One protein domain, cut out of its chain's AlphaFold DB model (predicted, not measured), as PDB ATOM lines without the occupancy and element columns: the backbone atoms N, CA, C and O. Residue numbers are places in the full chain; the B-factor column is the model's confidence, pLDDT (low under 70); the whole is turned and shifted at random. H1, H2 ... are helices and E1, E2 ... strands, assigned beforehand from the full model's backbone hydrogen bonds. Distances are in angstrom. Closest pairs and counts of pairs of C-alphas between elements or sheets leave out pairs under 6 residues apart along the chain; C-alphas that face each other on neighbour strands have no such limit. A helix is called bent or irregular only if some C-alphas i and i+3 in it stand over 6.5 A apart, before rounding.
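AT A GLANCE: This is residues 5 to 184 of the 211 residues of the protein "Hypothetical protein" of Calcidiscus leptoporus (UniProt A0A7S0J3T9). The long helix H6 runs through the middle of the domain, with H7 side by side with it and running back the opposite way, while H3, H4 and H8 pack on H6 at crossing angles. A small hairpin of two strands, E1 and E2, follows the last residue of H6; H5 folds back loosely beside H4, and H1 and H2 lie on the outside beyond H3. The printed part has 180 residues, with eight named helices and two named strands in the order H1 H2 H3 H4 H5 H6 E1 E2 H7 H8; the sheet E1 - E2 is antiparallel and the class is mostly helix. The whole is compact, with a radius of gyration of the C-alphas of 17.0 A and spans of 50 by 44 by 29 A.

IN THESE COORDINATES: H1, residues 5 to 8, begins with C-alpha 5 at (-39.536, 23.999, -10.358). H2 is residues 11 to 17 and H3 residues 25 to 31. H4, residues 41 to 59, measures 25.0 A and has a kink of 34 degrees near residue 53; it is irregular, with C-alphas 54 and 57 7.1 A apart. H5 is residues 73 to 84, 16.8 A. H6, residues 92 to 111, measures 28.1 A and begins at (-36.644, 23.784, 4.700). E1 is residues 113 to 117 and E2 residues 121 to 124. H7, residues 127 to 148, measures 30.8 A. H8, residues 163 to 184, measures 31.0 A and ends with C-alpha 184 at (-47.003, 57.227, 9.070).

HOW THE PARTS SIT: H6 is the hub and touches four helices. It touches H4 at a steep tilt of 51 degrees, closest C-alphas Ile 51 and Tyr 99, 6.1 A. With residues 97 to 105 alone it touches H3 at 57 degrees, steep, closest C-alphas Ile 31 and Lys 101, 5.1 A. With residues 104 to 109 alone it touches residues 169 to 177 of H8 at 54 degrees, steep, closest C-alphas Ile 104 and Ala 170, 5.8 A. It touches H7 at a shallow tilt of 30 degrees, opposite ways, closest C-alphas Gln 111 and His 133, 7.3 A. Residues 134 to 142 of H7 touch residues 163 to 171 of H8, closest C-alphas Gly 138 and Lys 163, 4.4 A. H4 and H5 form a helical hairpin and only just touch, with 3 pairs of C-alphas within 8 A, the closest Arg 50 and Leu 77, 7.3 A. H2 and H3 only just touch, also with 3 pairs, the closest Val 17 and Ala 25, 6.2 A; H1 and H2 meet only through their link. In the hairpin E1 and E2, N 114 and O 123 are within hydrogen-bond range at 2.8 A. Every O i to N i+4 pair is within range in H3, H6, H7 and H8, against 13 of 15 in H4, 6 of 8 in H5 and 1 of 3 in H2, which has 3 of 4 O i to N i+3 pairs within range; H1 is too short for an O i to N i+4 pair.

THE WHOLE: The C-alphas farthest apart, those of Glu 7 and Phe 118, are 52.0 A apart. The printed part has no cut. The links H4 to H5 and H7 to H8 are long, with 13 and 14 residues. Mean pLDDT of the printed part is 81.6; residues 5 to 23, 64 to 71, 82 and 86 to 88 are under 70.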
ATOM      1  N   TRP A   5     -39.360  23.094 -11.503       36.97
ATOM      2  CA  TRP A   5     -39.536  23.999 -10.358       36.97
ATOM      3  C   TRP A   5     -38.288  24.147  -9.476       36.97
ATOM      4  O   TRP A   5     -38.125  25.175  -8.822       36.97
ATOM      5  N   ARG A   6     -37.376  23.162  -9.483       41.78
ATOM      6  CA  ARG A   6     -36.145  23.199  -8.669       41.78
ATOM      7  C   ARG A   6     -35.039  24.078  -9.257       41.78
ATOM      8  O   ARG A   6     -34.203  24.555  -8.502       41.78
ATOM      9  N   GLU A   7     -35.036  24.316 -10.567       41.94
ATOM     10  CA  GLU A   7     -33.929  25.018 -11.238       41.94
ATOM     11  C   GLU A   7     -34.271  26.452 -11.677       41.94
ATOM     12  O   GLU A   7     -33.363  27.268 -11.830       41.94
ATOM     13  N   ILE A   8     -35.555  26.800 -11.829       40.22
ATOM     14  CA  ILE A   8     -35.952  28.093 -12.421       40.22
ATOM     15  C   ILE A   8     -36.224  29.186 -11.368       40.22
ATOM     16  O   ILE A   8     -35.984  30.357 -11.637       40.22
ATOM     17  N   SER A   9     -36.633  28.840 -10.143       48.28
ATOM     18  CA  SER A   9     -37.054  29.840  -9.139       48.28
ATOM     19  C   SER A   9     -35.906  30.434  -8.301       48.28
ATOM     20  O   SER A   9     -35.920  31.618  -7.955       48.28
ATOM     21  N   ILE A  10     -34.859  29.651  -8.017       47.47
ATOM     22  CA  ILE A  10     -33.789  30.062  -7.090       47.47
ATOM     23  C   ILE A  10     -32.556  30.569  -7.853       47.47
ATOM     24  O   ILE A  10     -32.013  31.620  -7.518       47.47
ATOM     25  N   THR A  11     -32.147  29.897  -8.931       44.72
ATOM     26  CA  THR A  11     -30.870  30.179  -9.609       44.72
ATOM     27  C   THR A  11     -30.906  31.435 -10.491       44.72
ATOM     28  O   THR A  11     -29.907  32.149 -10.580       44.72
ATOM     29  N   GLN A  12     -32.051  31.767 -11.104       42.34
ATOM     30  CA  GLN A  12     -32.175  32.969 -11.950       42.34
ATOM     31  C   GLN A  12     -32.275  34.275 -11.142       42.34
ATOM     32  O   GLN A  12     -31.811  35.314 -11.609       42.34
ATOM     33  N   ASN A  13     -32.778  34.221  -9.903       46.28
ATOM     34  CA  ASN A  13     -32.731  35.357  -8.976       46.28
ATOM     35  C   ASN A  13     -31.374  35.474  -8.255       46.28
ATOM     36  O   ASN A  13     -30.962  36.577  -7.897       46.28
ATOM     37  N   TYR A  14     -30.632  34.372  -8.114       45.34
ATOM     38  CA  TYR A  14     -29.327  34.338  -7.446       45.34
ATOM     39  C   TYR A  14     -28.266  35.199  -8.150       45.34
ATOM     40  O   TYR A  14     -27.614  36.032  -7.524       45.34
ATOM     41  N   ALA A  15     -28.130  35.081  -9.474       42.28
ATOM     42  CA  ALA A  15     -27.093  35.808 -10.215       42.28
ATOM     43  C   ALA A  15     -27.315  37.333 -10.263       42.28
ATOM     44  O   ALA A  15     -26.363  38.088 -10.439       42.28
ATOM     45  N   ARG A  16     -28.560  37.797 -10.094       42.38
ATOM     46  CA  ARG A  16     -28.913  39.222 -10.181       42.38
ATOM     47  C   ARG A  16     -28.824  39.953  -8.834       42.38
ATOM     48  O   ARG A  16     -28.593  41.157  -8.820       42.38
ATOM     49  N   VAL A  17     -28.989  39.236  -7.722       47.34
ATOM     50  CA  VAL A  17     -29.101  39.808  -6.367       47.34
ATOM     51  C   VAL A  17     -27.764  39.763  -5.598       47.34
ATOM     52  O   VAL A  17     -27.491  40.624  -4.763       47.34
ATOM     53  N   VAL A  18     -26.868  38.826  -5.934       45.16
ATOM     54  CA  VAL A  18     -25.587  38.619  -5.224       45.16
ATOM     55  C   VAL A  18     -24.546  39.726  -5.479       45.16
ATOM     56  O   VAL A  18     -23.668  39.929  -4.644       45.16
ATOM     57  N   SER A  19     -24.630  40.497  -6.572       42.22
ATOM     58  CA  SER A  19     -23.559  41.447  -6.929       42.22
ATOM     59  C   SER A  19     -23.729  42.882  -6.407       42.22
ATOM     60  O   SER A  19     -22.902  43.726  -6.743       42.22
ATOM     61  N   VAL A  20     -24.776  43.198  -5.625       49.34
ATOM     62  CA  VAL A  20     -25.060  44.597  -5.214       49.34
ATOM     63  C   VAL A  20     -25.363  44.775  -3.713       49.34
ATOM     64  O   VAL A  20     -25.145  45.867  -3.193       49.34
ATOM     65  N   SER A  21     -25.815  43.743  -2.985       52.44
ATOM     66  CA  SER A  21     -26.521  43.946  -1.698       52.44
ATOM     67  C   SER A  21     -25.985  43.171  -0.479       52.44
ATOM     68  O   SER A  21     -26.648  43.143   0.551       52.44
ATOM     69  N   GLY A  22     -24.783  42.588  -0.547       60.59
ATOM     70  CA  GLY A  22     -24.156  41.891   0.591       60.59
ATOM     71  C   GLY A  22     -24.596  40.424   0.771       60.59
ATOM     72  O   GLY A  22     -25.300  39.877  -0.083       60.59
ATOM     73  N   PRO A  23     -24.143  39.736   1.843       64.31
ATOM     74  CA  PRO A  23     -24.522  38.346   2.105       64.31
ATOM     75  C   PRO A  23     -26.033  38.236   2.373       64.31
ATOM     76  O   PRO A  23     -26.596  39.081   3.058       64.31
ATOM     77  N   GLN A  24     -26.685  37.176   1.873       81.81
ATOM     78  CA  GLN A  24     -28.126  36.910   2.071       81.81
ATOM     79  C   GLN A  24     -29.087  37.978   1.501       81.81
ATOM     80  O   GLN A  24     -30.159  38.230   2.050       81.81
ATOM     81  N   ALA A  25     -28.749  38.589   0.365       82.31
ATOM     82  CA  ALA A  25     -29.541  39.671  -0.221       82.31
ATOM     83  C   ALA A  25     -31.007  39.297  -0.557       82.31
ATOM     84  O   ALA A  25     -31.903  40.112  -0.348       82.31
ATOM     85  N   TRP A  26     -31.292  38.053  -0.962       86.38
ATOM     86  CA  TRP A  26     -32.679  37.589  -1.138       86.38
ATOM     87  C   TRP A  26     -33.474  37.591   0.181       86.38
ATOM     88  O   TRP A  26     -34.620  38.040   0.226       86.38
ATOM     89  N   LEU A  27     -32.859  37.142   1.279       90.25
ATOM     90  CA  LEU A  27     -33.490  37.165   2.598       90.25
ATOM     91  C   LEU A  27     -33.732  38.609   3.065       90.25
ATOM     92  O   LEU A  27     -34.786  38.896   3.627       90.25
ATOM     93  N   ALA A  28     -32.807  39.531   2.785       89.44
ATOM     94  CA  ALA A  28     -32.991  40.955   3.072       89.44
ATOM     95  C   ALA A  28     -34.206  41.545   2.327       89.44
ATOM     96  O   ALA A  28     -35.014  42.277   2.912       89.44
ATOM     97  N   GLU A  29     -34.398  41.191   1.054       89.94
ATOM     98  CA  GLU A  29     -35.585  41.586   0.285       89.94
ATOM     99  C   GLU A  29     -36.875  40.983   0.855       89.94
ATOM    100  O   GLU A  29     -37.897  41.667   0.935       89.94
ATOM    101  N   LEU A  30     -36.833  39.728   1.309       91.56
ATOM    102  CA  LEU A  30     -37.981  39.060   1.917       91.56
ATOM    103  C   LEU A  30     -38.380  39.694   3.262       91.56
ATOM    104  O   LEU A  30     -39.572  39.896   3.525       91.56
ATOM    105  N   ILE A  31     -37.393  40.017   4.107       92.81
ATOM    106  CA  ILE A  31     -37.585  40.684   5.405       92.81
ATOM    107  C   ILE A  31     -38.131  42.096   5.203       92.81
ATOM    108  O   ILE A  31     -39.075  42.492   5.877       92.81
ATOM    109  N   SER A  32     -37.587  42.837   4.235       89.12
ATOM    110  CA  SER A  32     -38.052  44.192   3.909       89.12
ATOM    111  C   SER A  32     -39.405  44.237   3.188       89.12
ATOM    112  O   SER A  32     -39.926  45.325   2.943       89.12
ATOM    113  N   GLY A  33     -39.974  43.079   2.835       87.94
ATOM    114  CA  GLY A  33     -41.253  42.973   2.131       87.94
ATOM    115  C   GLY A  33     -41.185  43.333   0.644       87.94
ATOM    116  O   GLY A  33     -42.226  43.501   0.016       87.94
ATOM    117  N   ARG A  34     -39.980  43.459   0.074       87.00
ATOM    118  CA  ARG A  34     -39.764  43.701  -1.363       87.00
ATOM    119  C   ARG A  34     -39.845  42.421  -2.189       87.00
ATOM    120  O   ARG A  34     -40.203  42.483  -3.361       87.00
ATOM    121  N   ALA A  35     -39.538  41.286  -1.570       86.69
ATOM    122  CA  ALA A  35     -39.785  39.962  -2.116       86.69
ATOM    123  C   ALA A  35     -40.928  39.276  -1.355       86.69
ATOM    124  O   ALA A  35     -41.154  39.522  -0.167       86.69
ATOM    125  N   ALA A  36     -41.625  38.381  -2.048       82.31
ATOM    126  CA  ALA A  36     -42.639  37.505  -1.482       82.31
ATOM    127  C   ALA A  36     -42.298  36.052  -1.818       82.31
ATOM    128  O   ALA A  36     -41.649  35.776  -2.828       82.31
ATOM    129  N   LEU A  37     -42.732  35.129  -0.961       83.62
ATOM    130  CA  LEU A  37     -42.670  33.711  -1.282       83.62
ATOM    131  C   LEU A  37     -43.847  33.354  -2.181       83.62
ATOM    132  O   LEU A  37     -44.983  33.721  -1.881       83.62
ATOM    133  N   ASP A  38     -43.568  32.612  -3.246       83.44
ATOM    134  CA  ASP A  38     -44.594  32.053  -4.120       83.44
ATOM    135  C   ASP A  38     -45.166  30.778  -3.483       83.44
ATOM    136  O   ASP A  38     -44.780  29.656  -3.811       83.44
ATOM    137  N   LEU A  39     -46.003  30.969  -2.462       82.94
ATOM    138  CA  LEU A  39     -46.696  29.903  -1.745       82.94
ATOM    139  C   LEU A  39     -48.209  30.128  -1.819       82.94
ATOM    140  O   LEU A  39     -48.658  31.275  -1.738       82.94
ATOM    141  N   PRO A  40     -49.019  29.053  -1.895       87.38
ATOM    142  CA  PRO A  40     -50.463  29.165  -1.762       87.38
ATOM    143  C   PRO A  40     -50.834  29.938  -0.485       87.38
ATOM    144  O   PRO A  40     -50.297  29.617   0.579       87.38
ATOM    145  N   PRO A  41     -51.772  30.906  -0.530       88.38
ATOM    146  CA  PRO A  41     -52.069  31.766   0.619       88.38
ATOM    147  C   PRO A  41     -52.409  31.005   1.905       88.38
ATOM    148  O   PRO A  41     -51.960  31.388   2.978       88.38
ATOM    149  N   LYS A  42     -53.144  29.889   1.795       88.81
ATOM    150  CA  LYS A  42     -53.474  29.025   2.941       88.81
ATOM    151  C   LYS A  42     -52.243  28.357   3.556       88.81
ATOM    152  O   LYS A  42     -52.166  28.243   4.772       88.81
ATOM    153  N   LEU A  43     -51.296  27.924   2.721       87.19
ATOM    154  CA  LEU A  43     -50.052  27.314   3.187       87.19
ATOM    155  C   LEU A  43     -49.167  28.364   3.865       87.19
ATOM    156  O   LEU A  43     -48.618  28.108   4.933       87.19
ATOM    157  N   LEU A  44     -49.046  29.547   3.257       89.62
ATOM    158  CA  LEU A  44     -48.289  30.651   3.838       89.62
ATOM    159  C   LEU A  44     -48.857  31.045   5.207       89.62
ATOM    160  O   LEU A  44     -48.096  31.132   6.163       89.62
ATOM    161  N   ASP A  45     -50.177  31.219   5.306       91.31
ATOM    162  CA  ASP A  45     -50.861  31.539   6.563       91.31
ATOM    163  C   ASP A  45     -50.631  30.459   7.625       91.31
ATOM    164  O   ASP A  45     -50.166  30.760   8.724       91.31
ATOM    165  N   PHE A  46     -50.835  29.185   7.274       91.00
ATOM    166  CA  PHE A  46     -50.585  28.063   8.178       91.00
ATOM    167  C   PHE A  46     -49.156  28.079   8.736       91.00
ATOM    168  O   PHE A  46     -48.954  28.026   9.951       91.00
ATOM    169  N   VAL A  47     -48.157  28.194   7.859       90.88
ATOM    170  CA  VAL A  47     -46.744  28.211   8.253       90.88
ATOM    171  C   VAL A  47     -46.433  29.431   9.117       90.88
ATOM    172  O   VAL A  47     -45.791  29.292  10.158       90.88
ATOM    173  N   SER A  48     -46.907  30.617   8.730       92.31
ATOM    174  CA  SER A  48     -46.724  31.845   9.503       92.31
ATOM    175  C   SER A  48     -47.329  31.736  10.902       92.31
ATOM    176  O   SER A  48     -46.665  32.092  11.873       92.31
ATOM    177  N   VAL A  49     -48.533  31.174  11.034       92.75
ATOM    178  CA  VAL A  49     -49.186  30.949  12.331       92.75
ATOM    179  C   VAL A  49     -48.393  29.969  13.192       92.75
ATOM    180  O   VAL A  49     -48.248  30.188  14.393       92.75
ATOM    181  N   ARG A  50     -47.860  28.888  12.613       91.44
ATOM    182  CA  ARG A  50     -47.052  27.912  13.362       91.44
ATOM    183  C   ARG A  50     -45.729  28.504  13.837       91.44
ATOM    184  O   ARG A  50     -45.350  28.276  14.983       91.44
ATOM    185  N   ILE A  51     -45.069  29.297  12.995       92.69
ATOM    186  CA  ILE A  51     -43.860  30.039  13.369       92.69
ATOM    187  C   ILE A  51     -44.168  31.026  14.498       92.69
ATOM    188  O   ILE A  51     -43.439  31.043  15.484       92.69
ATOM    189  N   ALA A  52     -45.253  31.797  14.394       92.25
ATOM    190  CA  ALA A  52     -45.651  32.752  15.425       92.25
ATOM    191  C   ALA A  52     -45.956  32.054  16.758       92.25
ATOM    192  O   ALA A  52     -45.387  32.414  17.780       92.25
ATOM    193  N   LYS A  53     -46.757  30.978  16.750       90.06
ATOM    194  CA  LYS A  53     -47.046  30.177  17.957       90.06
ATOM    195  C   LYS A  53     -45.790  29.620  18.621       90.06
ATOM    196  O   LYS A  53     -45.761  29.478  19.838       90.06
ATOM    197  N   HIS A  54     -44.782  29.277  17.822       89.75
ATOM    198  CA  HIS A  54     -43.506  28.795  18.335       89.75
ATOM    199  C   HIS A  54     -42.637  29.927  18.882       89.75
ATOM    200  O   HIS A  54     -42.049  29.773  19.943       89.75
ATOM    201  N   LEU A  55     -42.534  31.057  18.182       90.06
ATOM    202  CA  LEU A  55     -41.585  32.122  18.509       90.06
ATOM    203  C   LEU A  55     -42.111  33.165  19.498       90.06
ATOM    204  O   LEU A  55     -41.343  33.621  20.345       90.06
ATOM    205  N   ASP A  56     -43.381  33.549  19.391       91.12
ATOM    206  CA  ASP A  56     -43.947  34.694  20.110       91.12
ATOM    207  C   ASP A  56     -43.813  34.584  21.633       91.12
ATOM    208  O   ASP A  56     -43.345  35.557  22.214       91.12
ATOM    209  N   PRO A  57     -44.053  33.429  22.294       88.12
ATOM    210  CA  PRO A  57     -43.863  33.327  23.744       88.12
ATOM    211  C   PRO A  57     -42.443  33.685  24.209       88.12
ATOM    212  O   PRO A  57     -42.252  34.192  25.309       88.12
ATOM    213  N   TYR A  58     -41.425  33.446  23.374       85.50
ATOM    214  CA  TYR A  58     -40.039  33.798  23.697       85.50
ATOM    215  C   TYR A  58     -39.702  35.249  23.358       85.50
ATOM    216  O   TYR A  58     -38.850  35.839  24.018       85.50
ATOM    217  N   ILE A  59     -40.322  35.806  22.315       87.06
ATOM    218  CA  ILE A  59     -40.117  37.203  21.912       87.06
ATOM    219  C   ILE A  59     -40.836  38.146  22.883       87.06
ATOM    220  O   ILE A  59     -40.280  39.177  23.256       87.06
ATOM    221  N   ASP A  60     -42.043  37.772  23.300       85.94
ATOM    222  CA  ASP A  60     -42.906  38.562  24.177       85.94
ATOM    223  C   ASP A  60     -42.512  38.398  25.664       85.94
ATOM    224  O   ASP A  60     -42.885  39.219  26.497       85.94
ATOM    225  N   GLY A  61     -41.672  37.402  25.987       81.38
ATOM    226  CA  GLY A  61     -41.141  37.168  27.336       81.38
ATOM    227  C   GLY A  61     -42.044  36.323  28.240       81.38
ATOM    228  O   GLY A  61     -41.762  36.205  29.428       81.38
ATOM    229  N   ASP A  62     -43.095  35.721  27.681       79.50
ATOM    230  CA  ASP A  62     -44.062  34.871  28.389       79.50
ATOM    231  C   ASP A  62     -43.511  33.476  28.721       79.50
ATOM    232  O   ASP A  62     -44.009  32.791  29.615       79.50
ATOM    233  N   ALA A  63     -42.506  33.016  27.975       73.12
ATOM    234  CA  ALA A  63     -41.874  31.728  28.202       73.12
ATOM    235  C   ALA A  63     -40.697  31.855  29.179       73.12
ATOM    236  O   ALA A  63     -39.658  32.432  28.843       73.12
ATOM    237  N   ASP A  64     -40.832  31.229  30.350       60.91
ATOM    238  CA  ASP A  64     -39.736  31.079  31.309       60.91
ATOM    239  C   ASP A  64     -38.526  30.381  30.669       60.91
ATOM    240  O   ASP A  64     -38.668  29.495  29.816       60.91
ATOM    241  N   SER A  65     -37.318  30.711  31.133       56.00
ATOM    242  CA  SER A  65     -36.079  30.032  30.720       56.00
ATOM    243  C   SER A  65     -36.100  28.518  30.969       56.00
ATOM    244  O   SER A  65     -35.390  27.789  30.277       56.00
ATOM    245  N   ASP A  66     -36.940  28.066  31.904       51.72
ATOM    246  CA  ASP A  66     -37.126  26.663  32.290       51.72
ATOM    247  C   ASP A  66     -38.300  25.976  31.572       51.72
ATOM    248  O   ASP A  66     -38.510  24.772  31.739       51.72
ATOM    249  N   SER A  67     -39.065  26.702  30.746       56.56
ATOM    250  CA  SER A  67     -40.124  26.087  29.944       56.56
ATOM    251  C   SER A  67     -39.496  25.101  28.953       56.56
ATOM    252  O   SER A  67     -38.599  25.495  28.198       56.56
ATOM    253  N   PRO A  68     -39.940  23.827  28.915       54.34
ATOM    254  CA  PRO A  68     -39.381  22.835  28.010       54.34
ATOM    255  C   PRO A  68     -39.636  23.273  26.567       54.34
ATOM    256  O   PRO A  68     -40.723  23.094  26.018       54.34
ATOM    257  N   ARG A  69     -38.615  23.873  25.949       62.78
ATOM    258  CA  ARG A  69     -38.632  24.203  24.525       62.78
ATOM    259  C   ARG A  69     -38.739  22.890  23.780       62.78
ATOM    260  O   ARG A  69     -37.871  22.048  23.978       62.78
ATOM    261  N   GLN A  70     -39.758  22.710  22.940       60.00
ATOM    262  CA  GLN A  70     -39.805  21.552  22.051       60.00
ATOM    263  C   GLN A  70     -38.592  21.637  21.114       60.00
ATOM    264  O   GLN A  70     -38.562  22.521  20.250       60.00
ATOM    265  N   PRO A  71     -37.554  20.798  21.297       62.66
ATOM    266  CA  PRO A  71     -36.479  20.757  20.326       62.66
ATOM    267  C   PRO A  71     -37.075  20.246  19.011       62.66
ATOM    268  O   PRO A  71     -38.029  19.473  19.028       62.66
ATOM    269  N   GLN A  72     -36.492  20.643  17.878       71.88
ATOM    270  CA  GLN A  72     -36.896  20.155  16.552       71.88
ATOM    271  C   GLN A  72     -38.240  20.711  16.038       71.88
ATOM    272  O   GLN A  72     -38.983  19.996  15.368       71.88
ATOM    273  N   PHE A  73     -38.510  22.006  16.257       82.56
ATOM    274  CA  PHE A  73     -39.635  22.736  15.641       82.56
ATOM    275  C   PHE A  73     -39.862  22.367  14.171       82.56
ATOM    276  O   PHE A  73     -40.994  22.116  13.765       82.56
ATOM    277  N   LEU A  74     -38.784  22.293  13.381       81.94
ATOM    278  CA  LEU A  74     -38.878  21.935  11.972       81.94
ATOM    279  C   LEU A  74     -39.518  20.554  11.757       81.94
ATOM    280  O   LEU A  74     -40.328  20.404  10.851       81.94
ATOM    281  N   GLN A  75     -39.165  19.552  12.565       80.25
ATOM    282  CA  GLN A  75     -39.703  18.197  12.416       80.25
ATOM    283  C   GLN A  75     -41.190  18.159  12.765       80.25
ATOM    284  O   GLN A  75     -41.973  17.599  12.003       80.25
ATOM    285  N   THR A  76     -41.586  18.825  13.853       80.75
ATOM    286  CA  THR A  76     -42.996  18.955  14.243       80.75
ATOM    287  C   THR A  76     -43.802  19.692  13.177       80.75
ATOM    288  O   THR A  76     -44.877  19.247  12.795       80.75
ATOM    289  N   LEU A  77     -43.268  20.789  12.634       84.25
ATOM    290  CA  LEU A  77     -43.941  21.546  11.583       84.25
ATOM    291  C   LEU A  77     -44.090  20.733  10.293       84.25
ATOM    292  O   LEU A  77     -45.131  20.804   9.651       84.25
ATOM    293  N   LEU A  78     -43.060  19.978   9.900       82.06
ATOM    294  CA  LEU A  78     -43.120  19.122   8.715       82.06
ATOM    295  C   LEU A  78     -44.108  17.960   8.896       82.06
ATOM    296  O   LEU A  78     -44.766  17.591   7.925       82.06
ATOM    297  N   ALA A  79     -44.246  17.422  10.111       81.12
ATOM    298  CA  ALA A  79     -45.268  16.428  10.431       81.12
ATOM    299  C   ALA A  79     -46.679  17.026  10.304       81.12
ATOM    300  O   ALA A  79     -47.487  16.510   9.537       81.12
ATOM    301  N   ASP A  80     -46.936  18.173  10.939       80.69
ATOM    302  CA  ASP A  80     -48.236  18.856  10.868       80.69
ATOM    303  C   ASP A  80     -48.590  19.290   9.428       80.69
ATOM    304  O   ASP A  80     -49.748  19.246   9.017       80.69
ATOM    305  N   LEU A  81     -47.592  19.697   8.631       79.69
ATOM    306  CA  LEU A  81     -47.769  20.012   7.207       79.69
ATOM    307  C   LEU A  81     -48.207  18.794   6.390       79.69
ATOM    308  O   LEU A  81     -48.958  18.953   5.431       79.69
ATOM    309  N   SER A  82     -47.731  17.598   6.742       68.00
ATOM    310  CA  SER A  82     -48.045  16.375   6.001       68.00
ATOM    311  C   SER A  82     -49.504  15.940   6.146       68.00
ATOM    312  O   SER A  82     -50.021  15.296   5.236       68.00
ATOM    313  N   ASP A  83     -50.182  16.359   7.216       70.88
ATOM    314  CA  ASP A  83     -51.588  16.031   7.459       70.88
ATOM    315  C   ASP A  83     -52.539  16.990   6.719       70.88
ATOM    316  O   ASP A  83     -53.464  16.549   6.036       70.88
ATOM    317  N   ASP A  84     -52.285  18.301   6.794       70.75
ATOM    318  CA  ASP A  84     -53.178  19.332   6.233       70.75
ATOM    319  C   ASP A  84     -52.816  19.748   4.789       70.75
ATOM    320  O   ASP A  84     -53.652  20.290   4.058       70.75
ATOM    321  N   PHE A  85     -51.570  19.512   4.362       75.00
ATOM    322  CA  PHE A  85     -51.014  19.957   3.076       75.00
ATOM    323  C   PHE A  85     -50.132  18.885   2.415       75.00
ATOM    324  O   PHE A  85     -49.120  19.213   1.798       75.00
ATOM    325  N   ALA A  86     -50.521  17.607   2.500       65.88
ATOM    326  CA  ALA A  86     -49.762  16.453   1.990       65.88
ATOM    327  C   ALA A  86     -49.210  16.610   0.554       65.88
ATOM    328  O   ALA A  86     -48.155  16.072   0.220       65.88
ATOM    329  N   GLU A  87     -49.905  17.364  -0.303       69.75
ATOM    330  CA  GLU A  87     -49.510  17.622  -1.693       69.75
ATOM    331  C   GLU A  87     -48.383  18.663  -1.838       69.75
ATOM    332  O   GLU A  87     -47.919  18.930  -2.948       69.75
ATOM    333  N   HIS A  88     -47.966  19.327  -0.757       68.19
ATOM    334  CA  HIS A  88     -47.037  20.455  -0.790       68.19
ATOM    335  C   HIS A  88     -45.765  20.130  -0.009       68.19
ATOM    336  O   HIS A  88     -45.714  20.188   1.217       68.19
ATOM    337  N   THR A  89     -44.683  19.840  -0.731       70.56
ATOM    338  CA  THR A  89     -43.355  19.743  -0.121       70.56
ATOM    339  C   THR A  89     -42.750  21.138   0.005       70.56
ATOM    340  O   THR A  89     -42.374  21.746  -0.999       70.56
ATOM    341  N   LEU A  90     -42.634  21.650   1.232       76.31
ATOM    342  CA  LEU A  90     -42.022  22.952   1.483       76.31
ATOM    343  C   LEU A  90     -40.511  22.803   1.744       76.31
ATOM    344  O   LEU A  90     -40.124  22.094   2.674       76.31
ATOM    345  N   PRO A  91     -39.633  23.466   0.965       82.62
ATOM    346  CA  PRO A  91     -38.201  23.448   1.231       82.62
ATOM    347  C   PRO A  91     -37.882  24.032   2.609       82.62
ATOM    348  O   PRO A  91     -38.372  25.103   2.974       82.62
ATOM    349  N   ALA A  92     -37.000  23.365   3.350       83.38
ATOM    350  CA  ALA A  92     -36.644  23.784   4.700       83.38
ATOM    351  C   ALA A  92     -35.957  25.167   4.745       83.38
ATOM    352  O   ALA A  92     -36.110  25.896   5.723       83.38
ATOM    353  N   GLU A  93     -35.290  25.582   3.660       85.88
ATOM    354  CA  GLU A  93     -34.758  26.945   3.513       85.88
ATOM    355  C   GLU A  93     -35.861  28.017   3.526       85.88
ATOM    356  O   GLU A  93     -35.662  29.088   4.096       85.88
ATOM    357  N   LEU A  94     -37.043  27.739   2.955       87.19
ATOM    358  CA  LEU A  94     -38.167  28.684   2.978       87.19
ATOM    359  C   LEU A  94     -38.761  28.809   4.382       87.19
ATOM    360  O   LEU A  94     -39.100  29.911   4.814       87.19
ATOM    361  N   LEU A  95     -38.838  27.692   5.108       89.12
ATOM    362  CA  LEU A  95     -39.236  27.680   6.515       89.12
ATOM    363  C   LEU A  95     -38.268  28.494   7.372       89.12
ATOM    364  O   LEU A  95     -38.704  29.333   8.159       89.12
ATOM    365  N   LEU A  96     -36.964  28.303   7.172       91.38
ATOM    366  CA  LEU A  96     -35.935  29.082   7.851       91.38
ATOM    367  C   LEU A  96     -36.033  30.577   7.510       91.38
ATOM    368  O   LEU A  96     -35.936  31.418   8.402       91.38
ATOM    369  N   ALA A  97     -36.281  30.924   6.247       92.19
ATOM    370  CA  ALA A  97     -36.438  32.311   5.821       92.19
ATOM    371  C   ALA A  97     -37.653  32.990   6.481       92.19
ATOM    372  O   ALA A  97     -37.536  34.113   6.975       92.19
ATOM    373  N   LEU A  98     -38.804  32.306   6.546       92.69
ATOM    374  CA  LEU A  98     -39.997  32.799   7.245       92.69
ATOM    375  C   LEU A  98     -39.773  32.921   8.754       92.69
ATOM    376  O   LEU A  98     -40.199  33.905   9.354       92.69
ATOM    377  N   TYR A  99     -39.068  31.959   9.348       94.75
ATOM    378  CA  TYR A  99     -38.723  31.960  10.767       94.75
ATOM    379  C   TYR A  99     -37.866  33.179  11.124       94.75
ATOM    380  O   TYR A  99     -38.191  33.938  12.039       94.75
ATOM    381  N   VAL A 100     -36.801  33.419  10.355       95.31
ATOM    382  CA  VAL A 100     -35.891  34.557  10.549       95.31
ATOM    383  C   VAL A 100     -36.608  35.878  10.306       95.31
ATOM    384  O   VAL A 100     -36.453  36.813  11.093       95.31
ATOM    385  N   LYS A 101     -37.428  35.950   9.250       95.62
ATOM    386  CA  LYS A 101     -38.257  37.122   8.968       95.62
ATOM    387  C   LYS A 101     -39.173  37.456  10.131       95.62
ATOM    388  O   LYS A 101     -39.200  38.613  10.537       95.62
ATOM    389  N   HIS A 102     -39.902  36.476  10.657       96.19
ATOM    390  CA  HIS A 102     -40.807  36.687  11.784       96.19
ATOM    391  C   HIS A 102     -40.049  37.193  13.009       96.19
ATOM    392  O   HIS A 102     -40.392  38.245  13.542       96.19
ATOM    393  N   ALA A 103     -38.965  36.507  13.391       95.69
ATOM    394  CA  ALA A 103     -38.148  36.876  14.542       95.69
ATOM    395  C   ALA A 103     -37.623  38.317  14.446       95.69
ATOM    396  O   ALA A 103     -37.787  39.097  15.383       95.69
ATOM    397  N   ILE A 104     -37.037  38.700  13.307       96.62
ATOM    398  CA  ILE A 104     -36.507  40.054  13.101       96.62
ATOM    399  C   ILE A 104     -37.638  41.085  13.064       96.62
ATOM    400  O   ILE A 104     -37.542  42.123  13.721       96.62
ATOM    401  N   ALA A 105     -38.708  40.815  12.313       95.25
ATOM    402  CA  ALA A 105     -39.793  41.770  12.126       95.25
ATOM    403  C   ALA A 105     -40.521  42.070  13.437       95.25
ATOM    404  O   ALA A 105     -40.669  43.237  13.805       95.25
ATOM    405  N   LYS A 106     -40.915  41.017  14.160       94.69
ATOM    406  CA  LYS A 106     -41.585  41.114  15.456       94.69
ATOM    407  C   LYS A 106     -40.668  41.795  16.470       94.69
ATOM    408  O   LYS A 106     -41.039  42.839  16.997       94.69
ATOM    409  N   THR A 107     -39.449  41.294  16.689       94.00
ATOM    410  CA  THR A 107     -38.570  41.846  17.735       94.00
ATOM    411  C   THR A 107     -38.220  43.314  17.472       94.00
ATOM    412  O   THR A 107     -38.299  44.127  18.388       94.00
ATOM    413  N   ASN A 108     -37.923  43.710  16.226       95.38
ATOM    414  CA  ASN A 108     -37.658  45.121  15.917       95.38
ATOM    415  C   ASN A 108     -38.889  46.016  16.121       95.38
ATOM    416  O   ASN A 108     -38.738  47.169  16.520       95.38
ATOM    417  N   ALA A 109     -40.103  45.516  15.873       90.69
ATOM    418  CA  ALA A 109     -41.326  46.283  16.117       90.69
ATOM    419  C   ALA A 109     -41.539  46.613  17.605       90.69
ATOM    420  O   ALA A 109     -42.127  47.652  17.918       90.69
ATOM    421  N   PHE A 110     -41.039  45.766  18.510       87.31
ATOM    422  CA  PHE A 110     -41.109  45.996  19.955       87.31
ATOM    423  C   PHE A 110     -39.894  46.733  20.518       87.31
ATOM    424  O   PHE A 110     -40.076  47.596  21.365       87.31
ATOM    425  N   GLN A 111     -38.682  46.423  20.051       90.50
ATOM    426  CA  GLN A 111     -37.437  46.864  20.697       90.50
ATOM    427  C   GLN A 111     -36.774  48.080  20.032       90.50
ATOM    428  O   GLN A 111     -35.966  48.753  20.662       90.50
ATOM    429  N   CYS A 112     -37.084  48.402  18.768       92.38
ATOM    430  CA  CYS A 112     -36.478  49.568  18.102       92.38
ATOM    431  C   CYS A 112     -37.193  50.892  18.405       92.38
ATOM    432  O   CYS A 112     -36.696  51.959  18.033       92.38
ATOM    433  N   PHE A 113     -38.354  50.837  19.052       90.00
ATOM    434  CA  PHE A 113     -39.162  51.998  19.394       90.00
ATOM    435  C   PHE A 113     -39.509  51.950  20.874       90.00
ATOM    436  O   PHE A 113     -39.883  50.900  21.384       90.00
ATOM    437  N   GLY A 114     -39.397  53.094  21.537       85.94
ATOM    438  CA  GLY A 114     -39.755  53.259  22.932       85.94
ATOM    439  C   GLY A 114     -41.263  53.344  23.147       85.94
ATOM    440  O   GLY A 114     -42.087  52.938  22.316       85.94
ATOM    441  N   GLU A 115     -41.623  53.903  24.296       84.62
ATOM    442  CA  GLU A 115     -43.008  54.025  24.723       84.62
ATOM    443  C   GLU A 115     -43.853  54.872  23.763       84.62
ATOM    444  O   GLU A 115     -43.378  55.746  23.031       84.62
ATOM    445  N   LEU A 116     -45.156  54.587  23.765       83.31
ATOM    446  CA  LEU A 116     -46.124  55.383  23.031       83.31
ATOM    447  C   LEU A 116     -46.363  56.701  23.773       83.31
ATOM    448  O   LEU A 116     -46.964  56.715  24.844       83.31
ATOM    449  N   HIS A 117     -45.986  57.813  23.154       78.19
ATOM    450  CA  HIS A 117     -46.323  59.148  23.628       78.19
ATOM    451  C   HIS A 117     -47.596  59.647  22.935       78.19
ATOM    452  O   HIS A 117     -47.674  59.730  21.703       78.19
ATOM    453  N   PHE A 118     -48.614  60.000  23.724       73.38
ATOM    454  CA  PHE A 118     -49.871  60.531  23.195       73.38
ATOM    455  C   PHE A 118     -49.625  61.786  22.345       73.38
ATOM    456  O   PHE A 118     -48.966  62.729  22.774       73.38
ATOM    457  N   GLY A 119     -50.143  61.779  21.115       70.12
ATOM    458  CA  GLY A 119     -49.966  62.866  20.146       70.12
ATOM    459  C   GLY A 119     -48.638  62.858  19.375       70.12
ATOM    460  O   GLY A 119     -48.524  63.599  18.403       70.12
ATOM    461  N   GLN A 120     -47.665  62.019  19.747       70.12
ATOM    462  CA  GLN A 120     -46.351  61.933  19.084       70.12
ATOM    463  C   GLN A 120     -46.048  60.541  18.505       70.12
ATOM    464  O   GLN A 120     -45.232  60.419  17.593       70.12
ATOM    465  N   GLY A 121     -46.733  59.497  18.976       78.19
ATOM    466  CA  GLY A 121     -46.453  58.119  18.577       78.19
ATOM    467  C   GLY A 121     -45.293  57.528  19.376       78.19
ATOM    468  O   GLY A 121     -44.997  57.989  20.479       78.19
ATOM    469  N   ARG A 122     -44.661  56.477  18.851       83.12
ATOM    470  CA  ARG A 122     -43.468  55.899  19.476       83.12
ATOM    471  C   ARG A 122     -42.222  56.586  18.936       83.12
ATOM    472  O   ARG A 122     -42.097  56.810  17.734       83.12
ATOM    473  N   LEU A 123     -41.287  56.913  19.818       83.94
ATOM    474  CA  LEU A 123     -39.996  57.457  19.407       83.94
ATOM    475  C   LEU A 123     -38.984  56.322  19.224       83.94
ATOM    476  O   LEU A 123     -39.093  55.304  19.905       83.94
ATOM    477  N   PRO A 124     -38.005  56.451  18.316       86.44
ATOM    478  CA  PRO A 124     -36.906  55.495  18.239       86.44
ATOM    479  C   PRO A 124     -36.136  55.460  19.557       86.44
ATOM    480  O   PRO A 124     -35.945  56.502  20.187       86.44
ATOM    481  N   VAL A 125     -35.664  54.276  19.941       90.38
ATOM    482  CA  VAL A 125     -34.739  54.138  21.077       90.38
ATOM    483  C   VAL A 125     -33.361  54.715  20.732       90.38
ATOM    484  O   VAL A 125     -33.062  55.017  19.570       90.38
ATOM    485  N   LEU A 126     -32.509  54.906  21.738       89.44
ATOM    486  CA  LEU A 126     -31.198  55.522  21.545       89.44
ATOM    487  C   LEU A 126     -30.267  54.594  20.751       89.44
ATOM    488  O   LEU A 126     -30.334  53.372  20.852       89.44
ATOM    489  N   ASN A 127     -29.327  55.174  19.998       89.56
ATOM    490  CA  ASN A 127     -28.425  54.396  19.135       89.56
ATOM    491  C   ASN A 127     -27.657  53.297  19.888       89.56
ATOM    492  O   ASN A 127     -27.479  52.210  19.358       89.56
ATOM    493  N   HIS A 128     -27.209  53.551  21.119       90.56
ATOM    494  CA  HIS A 128     -26.483  52.540  21.891       90.56
ATOM    495  C   HIS A 128     -27.383  51.368  22.324       90.56
ATOM    496  O   HIS A 128     -26.914  50.233  22.382       90.56
ATOM    497  N   GLU A 129     -28.670  51.626  22.571       90.81
ATOM    498  CA  GLU A 129     -29.674  50.598  22.869       90.81
ATOM    499  C   GLU A 129     -29.978  49.772  21.616       90.81
ATOM    500  O   GLU A 129     -30.043  48.547  21.693       90.81
ATOM    501  N   LEU A 130     -30.061  50.417  20.444       92.38
ATOM    502  CA  LEU A 130     -30.192  49.728  19.156       92.38
ATOM    503  C   LEU A 130     -29.009  48.791  18.886       92.38
ATOM    504  O   LEU A 130     -29.213  47.638  18.516       92.38
ATOM    505  N   GLU A 131     -27.774  49.249  19.094       93.25
ATOM    506  CA  GLU A 131     -26.577  48.420  18.897       93.25
ATOM    507  C   GLU A 131     -26.554  47.206  19.839       93.25
ATOM    508  O   GLU A 131     -26.252  46.086  19.409       93.25
ATOM    509  N   ALA A 132     -26.918  47.406  21.111       92.19
ATOM    510  CA  ALA A 132     -27.045  46.322  22.082       92.19
ATOM    511  C   ALA A 132     -28.139  45.323  21.669       92.19
ATOM    512  O   ALA A 132     -27.894  44.114  21.670       92.19
ATOM    513  N   HIS A 133     -29.303  45.828  21.247       93.94
ATOM    514  CA  HIS A 133     -30.413  45.034  20.720       93.94
ATOM    515  C   HIS A 133     -29.984  44.184  19.524       93.94
ATOM    516  O   HIS A 133     -30.175  42.972  19.545       93.94
ATOM    517  N   PHE A 134     -29.340  44.767  18.508       94.81
ATOM    518  CA  PHE A 134     -28.924  44.011  17.325       94.81
ATOM    519  C   PHE A 134     -27.943  42.893  17.680       94.81
ATOM    520  O   PHE A 134     -28.138  41.756  17.250       94.81
ATOM    521  N   SER A 135     -26.941  43.180  18.516       94.12
ATOM    522  CA  SER A 135     -25.970  42.177  18.973       94.12
ATOM    523  C   SER A 135     -26.630  41.036  19.759       94.12
ATOM    524  O   SER A 135     -26.282  39.864  19.563       94.12
ATOM    525  N   ALA A 136     -27.595  41.361  20.627       93.00
ATOM    526  CA  ALA A 136     -28.355  40.383  21.400       93.00
ATOM    527  C   ALA A 136     -29.272  39.538  20.503       93.00
ATOM    528  O   ALA A 136     -29.236  38.310  20.579       93.00
ATOM    529  N   LEU A 137     -30.023  40.177  19.602       94.38
ATOM    530  CA  LEU A 137     -30.907  39.517  18.643       94.38
ATOM    531  C   LEU A 137     -30.128  38.579  17.718       94.38
ATOM    532  O   LEU A 137     -30.522  37.428  17.552       94.38
ATOM    533  N   GLY A 138     -29.000  39.023  17.160       94.25
ATOM    534  CA  GLY A 138     -28.168  38.193  16.290       94.25
ATOM    535  C   GLY A 138     -27.643  36.940  16.996       94.25
ATOM    536  O   GLY A 138     -27.681  35.849  16.425       94.25
ATOM    537  N   ALA A 139     -27.207  37.072  18.253       93.38
ATOM    538  CA  ALA A 139     -26.750  35.940  19.063       93.38
ATOM    539  C   ALA A 139     -27.894  34.979  19.425       93.38
ATOM    540  O   ALA A 139     -27.762  33.763  19.268       93.38
ATOM    541  N   ALA A 140     -29.022  35.523  19.892       92.50
ATOM    542  CA  ALA A 140     -30.188  34.745  20.294       92.50
ATOM    543  C   ALA A 140     -30.793  33.986  19.107       92.50
ATOM    544  O   ALA A 140     -31.117  32.805  19.230       92.50
ATOM    545  N   LEU A 141     -30.889  34.636  17.947       94.31
ATOM    546  CA  LEU A 141     -31.454  34.046  16.742       94.31
ATOM    547  C   LEU A 141     -30.536  32.974  16.147       94.31
ATOM    548  O   LEU A 141     -31.028  31.918  15.763       94.31
ATOM    549  N   GLU A 142     -29.212  33.167  16.147       94.19
ATOM    550  CA  GLU A 142     -28.283  32.099  15.750       94.19
ATOM    551  C   GLU A 142     -28.427  30.863  16.657       94.19
ATOM    552  O   GLU A 142     -28.484  29.733  16.166       94.19
ATOM    553  N   ALA A 143     -28.516  31.061  17.975       90.50
ATOM    554  CA  ALA A 143     -28.726  29.963  18.916       90.50
ATOM    555  C   ALA A 143     -30.087  29.274  18.709       90.50
ATOM    556  O   ALA A 143     -30.174  28.048  18.784       90.50
ATOM    557  N   ALA A 144     -31.138  30.046  18.422       90.25
ATOM    558  CA  ALA A 144     -32.473  29.523  18.157       90.25
ATOM    559  C   ALA A 144     -32.521  28.691  16.868       90.25
ATOM    560  O   ALA A 144     -33.031  27.576  16.893       90.25
ATOM    561  N   ILE A 145     -31.896  29.164  15.783       92.19
ATOM    562  CA  ILE A 145     -31.803  28.427  14.513       92.19
ATOM    563  C   ILE A 145     -31.112  27.079  14.721       92.19
ATOM    564  O   ILE A 145     -31.657  26.050  14.338       92.19
ATOM    565  N   ARG A 146     -29.948  27.060  15.385       90.50
ATOM    566  CA  ARG A 146     -29.201  25.814  15.637       90.50
ATOM    567  C   ARG A 146     -29.959  24.807  16.508       90.50
ATOM    568  O   ARG A 146     -29.654  23.622  16.466       90.50
ATOM    569  N   ARG A 147     -30.882  25.283  17.344       87.62
ATOM    570  CA  ARG A 147     -31.723  24.443  18.204       87.62
ATOM    571  C   ARG A 147     -32.926  23.883  17.443       87.62
ATOM    572  O   ARG A 147     -33.289  22.725  17.630       87.62
ATOM    573  N   ASP A 148     -33.562  24.724  16.634       88.81
ATOM    574  CA  ASP A 148     -34.858  24.436  16.016       88.81
ATOM    575  C   ASP A 148     -34.727  23.737  14.653       88.81
ATOM    576  O   ASP A 148     -35.669  23.074  14.209       88.81
ATOM    577  N   PHE A 149     -33.556  23.843  14.017       88.12
ATOM    578  CA  PHE A 149     -33.239  23.280  12.707       88.12
ATOM    579  C   PHE A 149     -32.047  22.316  12.788       88.12
ATOM    580  O   PHE A 149     -31.132  22.491  13.591       88.12
ATOM    581  N   SER A 150     -32.041  21.300  11.916       82.56
ATOM    582  CA  SER A 150     -30.880  20.411  11.744       82.56
ATOM    583  C   SER A 150     -29.647  21.218  11.297       82.56
ATOM    584  O   SER A 150     -29.815  22.194  10.554       82.56
ATOM    585  N   PRO A 151     -28.410  20.821  11.665       81.81
ATOM    586  CA  PRO A 151     -27.188  21.468  11.184       81.81
ATOM    587  C   PRO A 151     -27.132  21.639   9.660       81.81
ATOM    588  O   PRO A 151     -26.668  22.672   9.182       81.81
ATOM    589  N   ASP A 152     -27.691  20.682   8.913       80.12
ATOM    590  CA  ASP A 152     -27.730  20.685   7.442       80.12
ATOM    591  C   ASP A 152     -28.659  21.758   6.850       80.12
ATOM    592  O   ASP A 152     -28.636  22.020   5.651       80.12
ATOM    593  N   ILE A 153     -29.501  22.370   7.684       82.50
ATOM    594  CA  ILE A 153     -30.570  23.290   7.278       82.50
ATOM    595  C   ILE A 153     -30.288  24.710   7.794       82.50
ATOM    596  O   ILE A 153     -31.006  25.642   7.472       82.50
ATOM    597  N   CYS A 154     -29.194  24.935   8.528       84.19
ATOM    598  CA  CYS A 154     -28.832  26.240   9.105       84.19
ATOM    599  C   CYS A 154     -28.255  27.257   8.089       84.19
ATOM    600  O   CYS A 154     -27.555  28.207   8.463       84.19
ATOM    601  N   SER A 155     -28.510  27.056   6.797       86.31
ATOM    602  CA  SER A 155     -28.018  27.893   5.707       86.31
ATOM    603  C   SER A 155     -29.115  28.149   4.687       86.31
ATOM    604  O   SER A 155     -29.932  27.272   4.433       86.31
ATOM    605  N   ILE A 156     -29.087  29.325   4.072       85.06
ATOM    606  CA  ILE A 156     -29.943  29.668   2.933       85.06
ATOM    607  C   ILE A 156     -29.014  29.893   1.749       85.06
ATOM    608  O   ILE A 156     -28.033  30.629   1.888       85.06
ATOM    609  N   GLN A 157     -29.282  29.242   0.615       80.00
ATOM    610  CA  GLN A 157     -28.432  29.330  -0.579       80.00
ATOM    611  C   GLN A 157     -26.948  29.001  -0.294       80.00
ATOM    612  O   GLN A 157     -26.033  29.639  -0.813       80.00
ATOM    613  N   GLY A 158     -26.693  28.029   0.591       78.62
ATOM    614  CA  GLY A 158     -25.340  27.605   0.981       78.62
ATOM    615  C   GLY A 158     -24.577  28.580   1.891       78.62
ATOM    616  O   GLY A 158     -23.436  28.309   2.261       78.62
ATOM    617  N   LEU A 159     -25.190  29.696   2.294       82.81
ATOM    618  CA  LEU A 159     -24.599  30.667   3.214       82.81
ATOM    619  C   LEU A 159     -25.182  30.484   4.620       82.81
ATOM    620  O   LEU A 159     -26.388  30.621   4.836       82.81
ATOM    621  N   ALA A 160     -24.322  30.185   5.594       85.62
ATOM    622  CA  ALA A 160     -24.737  29.972   6.978       85.62
ATOM    623  C   ALA A 160     -25.298  31.254   7.620       85.62
ATOM    624  O   ALA A 160     -24.706  32.331   7.505       85.62
ATOM    625  N   LEU A 161     -26.397  31.121   8.365       89.38
ATOM    626  CA  LEU A 161     -26.978  32.224   9.130       89.38
ATOM    627  C   LEU A 161     -26.259  32.382  10.472       89.38
ATOM    628  O   LEU A 161     -26.605  31.765  11.477       89.38
ATOM    629  N   ARG A 162     -25.205  33.198  10.461       91.62
ATOM    630  CA  ARG A 162     -24.395  33.533  11.641       91.62
ATOM    631  C   ARG A 162     -24.802  34.880  12.222       91.62
ATOM    632  O   ARG A 162     -25.305  35.735  11.491       91.62
ATOM    633  N   LYS A 163     -24.481  35.102  13.499       92.56
ATOM    634  CA  LYS A 163     -24.719  36.357  14.223       92.56
ATOM    635  C   LYS A 163     -24.438  37.629  13.393       92.56
ATOM    636  O   LYS A 163     -25.360  38.429  13.286       92.56
ATOM    637  N   PRO A 164     -23.277  37.814  12.724       92.25
ATOM    638  CA  PRO A 164     -23.009  39.050  11.974       92.25
ATOM    639  C   PRO A 164     -23.979  39.307  10.812       92.25
ATOM    640  O   PRO A 164     -24.319  40.450  10.525       92.25
ATOM    641  N   VAL A 165     -24.443  38.245  10.146       91.12
ATOM    642  CA  VAL A 165     -25.416  38.355   9.048       91.12
ATOM    643  C   VAL A 165     -26.788  38.720   9.606       91.12
ATOM    644  O   VAL A 165     -27.450  39.613   9.088       91.12
ATOM    645  N   LEU A 166     -27.201  38.065  10.691       94.94
ATOM    646  CA  LEU A 166     -28.485  38.322  11.346       94.94
ATOM    647  C   LEU A 166     -28.551  39.739  11.938       94.94
ATOM    648  O   LEU A 166     -29.580  40.400  11.824       94.94
ATOM    649  N   GLU A 167     -27.444  40.234  12.495       94.56
ATOM    650  CA  GLU A 167     -27.302  41.627  12.934       94.56
ATOM    651  C   GLU A 167     -27.490  42.619  11.791       94.56
ATOM    652  O   GLU A 167     -28.233  43.589  11.939       94.56
ATOM    653  N   ALA A 168     -26.827  42.389  10.654       92.69
ATOM    654  CA  ALA A 168     -26.940  43.261   9.490       92.69
ATOM    655  C   ALA A 168     -28.387  43.311   8.972       92.69
ATOM    656  O   ALA A 168     -28.939  44.393   8.792       92.69
ATOM    657  N   LEU A 169     -29.040  42.151   8.848       93.88
ATOM    658  CA  LEU A 169     -30.449  42.064   8.448       93.88
ATOM    659  C   LEU A 169     -31.376  42.790   9.435       93.88
ATOM    660  O   LEU A 169     -32.308  43.482   9.018       93.88
ATOM    661  N   ALA A 170     -31.117  42.666  10.739       95.25
ATOM    662  CA  ALA A 170     -31.888  43.359  11.765       95.25
ATOM    663  C   ALA A 170     -31.706  44.884  11.699       95.25
ATOM    664  O   ALA A 170     -32.696  45.610  11.817       95.25
ATOM    665  N   ARG A 171     -30.482  45.372  11.462       94.56
ATOM    666  CA  ARG A 171     -30.186  46.803  11.268       94.56
ATOM    667  C   ARG A 171     -30.908  47.359  10.046       94.56
ATOM    668  O   ARG A 171     -31.586  48.382  10.151       94.56
ATOM    669  N   ASP A 172     -30.811  46.672   8.913       93.00
ATOM    670  CA  ASP A 172     -31.449  47.094   7.663       93.00
ATOM    671  C   ASP A 172     -32.975  47.145   7.809       93.00
ATOM    672  O   ASP A 172     -33.622  48.119   7.408       93.00
ATOM    673  N   HIS A 173     -33.559  46.135   8.462       95.00
ATOM    674  CA  HIS A 173     -34.987  46.119   8.763       95.00
ATOM    675  C   HIS A 173     -35.395  47.256   9.717       95.00
ATOM    676  O   HIS A 173     -36.414  47.907   9.491       95.00
ATOM    677  N   ALA A 174     -34.605  47.554  10.753       94.00
ATOM    678  CA  ALA A 174     -34.889  48.663  11.666       94.00
ATOM    679  C   ALA A 174     -34.870  50.026  10.953       94.00
ATOM    680  O   ALA A 174     -35.750  50.855  11.185       94.00
ATOM    681  N   GLN A 175     -33.928  50.248  10.029       91.94
ATOM    682  CA  GLN A 175     -33.895  51.468   9.213       91.94
ATOM    683  C   GLN A 175     -35.134  51.599   8.321       91.94
ATOM    684  O   GLN A 175     -35.688  52.694   8.183       91.94
ATOM    685  N   LEU A 176     -35.584  50.496   7.716       91.94
ATOM    686  CA  LEU A 176     -36.822  50.467   6.939       91.94
ATOM    687  C   LEU A 176     -38.028  50.821   7.821       91.94
ATOM    688  O   LEU A 176     -38.835  51.677   7.454       91.94
ATOM    689  N   LEU A 177     -38.120  50.196   8.993       91.75
ATOM    690  CA  LEU A 177     -39.211  50.399   9.935       91.75
ATOM    691  C   LEU A 177     -39.252  51.846  10.448       91.75
ATOM    692  O   LEU A 177     -40.324  52.445  10.515       91.75
ATOM    693  N   TYR A 178     -38.090  52.449  10.711       91.00
ATOM    694  CA  TYR A 178     -37.976  53.862  11.071       91.00
ATOM    695  C   TYR A 178     -38.510  54.788   9.973       91.00
ATOM    696  O   TYR A 178     -39.338  55.657  10.248       91.00
ATOM    697  N   ARG A 179     -38.109  54.574   8.713       90.12
ATOM    698  CA  ARG A 179     -38.628  55.354   7.575       90.12
ATOM    699  C   ARG A 179     -40.141  55.201   7.441       90.12
ATOM    700  O   ARG A 179     -40.841  56.188   7.230       90.12
ATOM    701  N   HIS A 180     -40.659  53.982   7.599       88.31
ATOM    702  CA  HIS A 180     -42.099  53.742   7.580       88.31
ATOM    703  C   HIS A 180     -42.812  54.501   8.710       88.31
ATOM    704  O   HIS A 180     -43.826  55.154   8.465       88.31
ATOM    705  N   HIS A 181     -42.250  54.495   9.923       86.12
ATOM    706  CA  HIS A 181     -42.786  55.248  11.053       86.12
ATOM    707  C   HIS A 181     -42.810  56.758  10.777       86.12
ATOM    708  O   HIS A 181     -43.804  57.414  11.082       86.12
ATOM    709  N   GLN A 182     -41.765  57.325  10.170       86.69
ATOM    710  CA  GLN A 182     -41.747  58.744   9.794       86.69
ATOM    711  C   GLN A 182     -42.861  59.087   8.795       86.69
ATOM    712  O   GLN A 182     -43.564  60.082   8.971       86.69
ATOM    713  N   VAL A 183     -43.067  58.244   7.779       88.31
ATOM    714  CA  VAL A 183     -44.143  58.438   6.793       88.31
ATOM    715  C   VAL A 183     -45.519  58.347   7.459       88.31
ATOM    716  O   VAL A 183     -46.383  59.179   7.190       88.31
ATOM    717  N   MET A 184     -45.736  57.368   8.343       84.81
ATOM    718  CA  MET A 184     -47.003  57.227   9.070       84.81
ATOM    719  C   MET A 184     -47.260  58.399  10.022       84.81
ATOM    720  O   MET A 184     -48.376  58.911  10.059       84.81
TER     721      MET A 184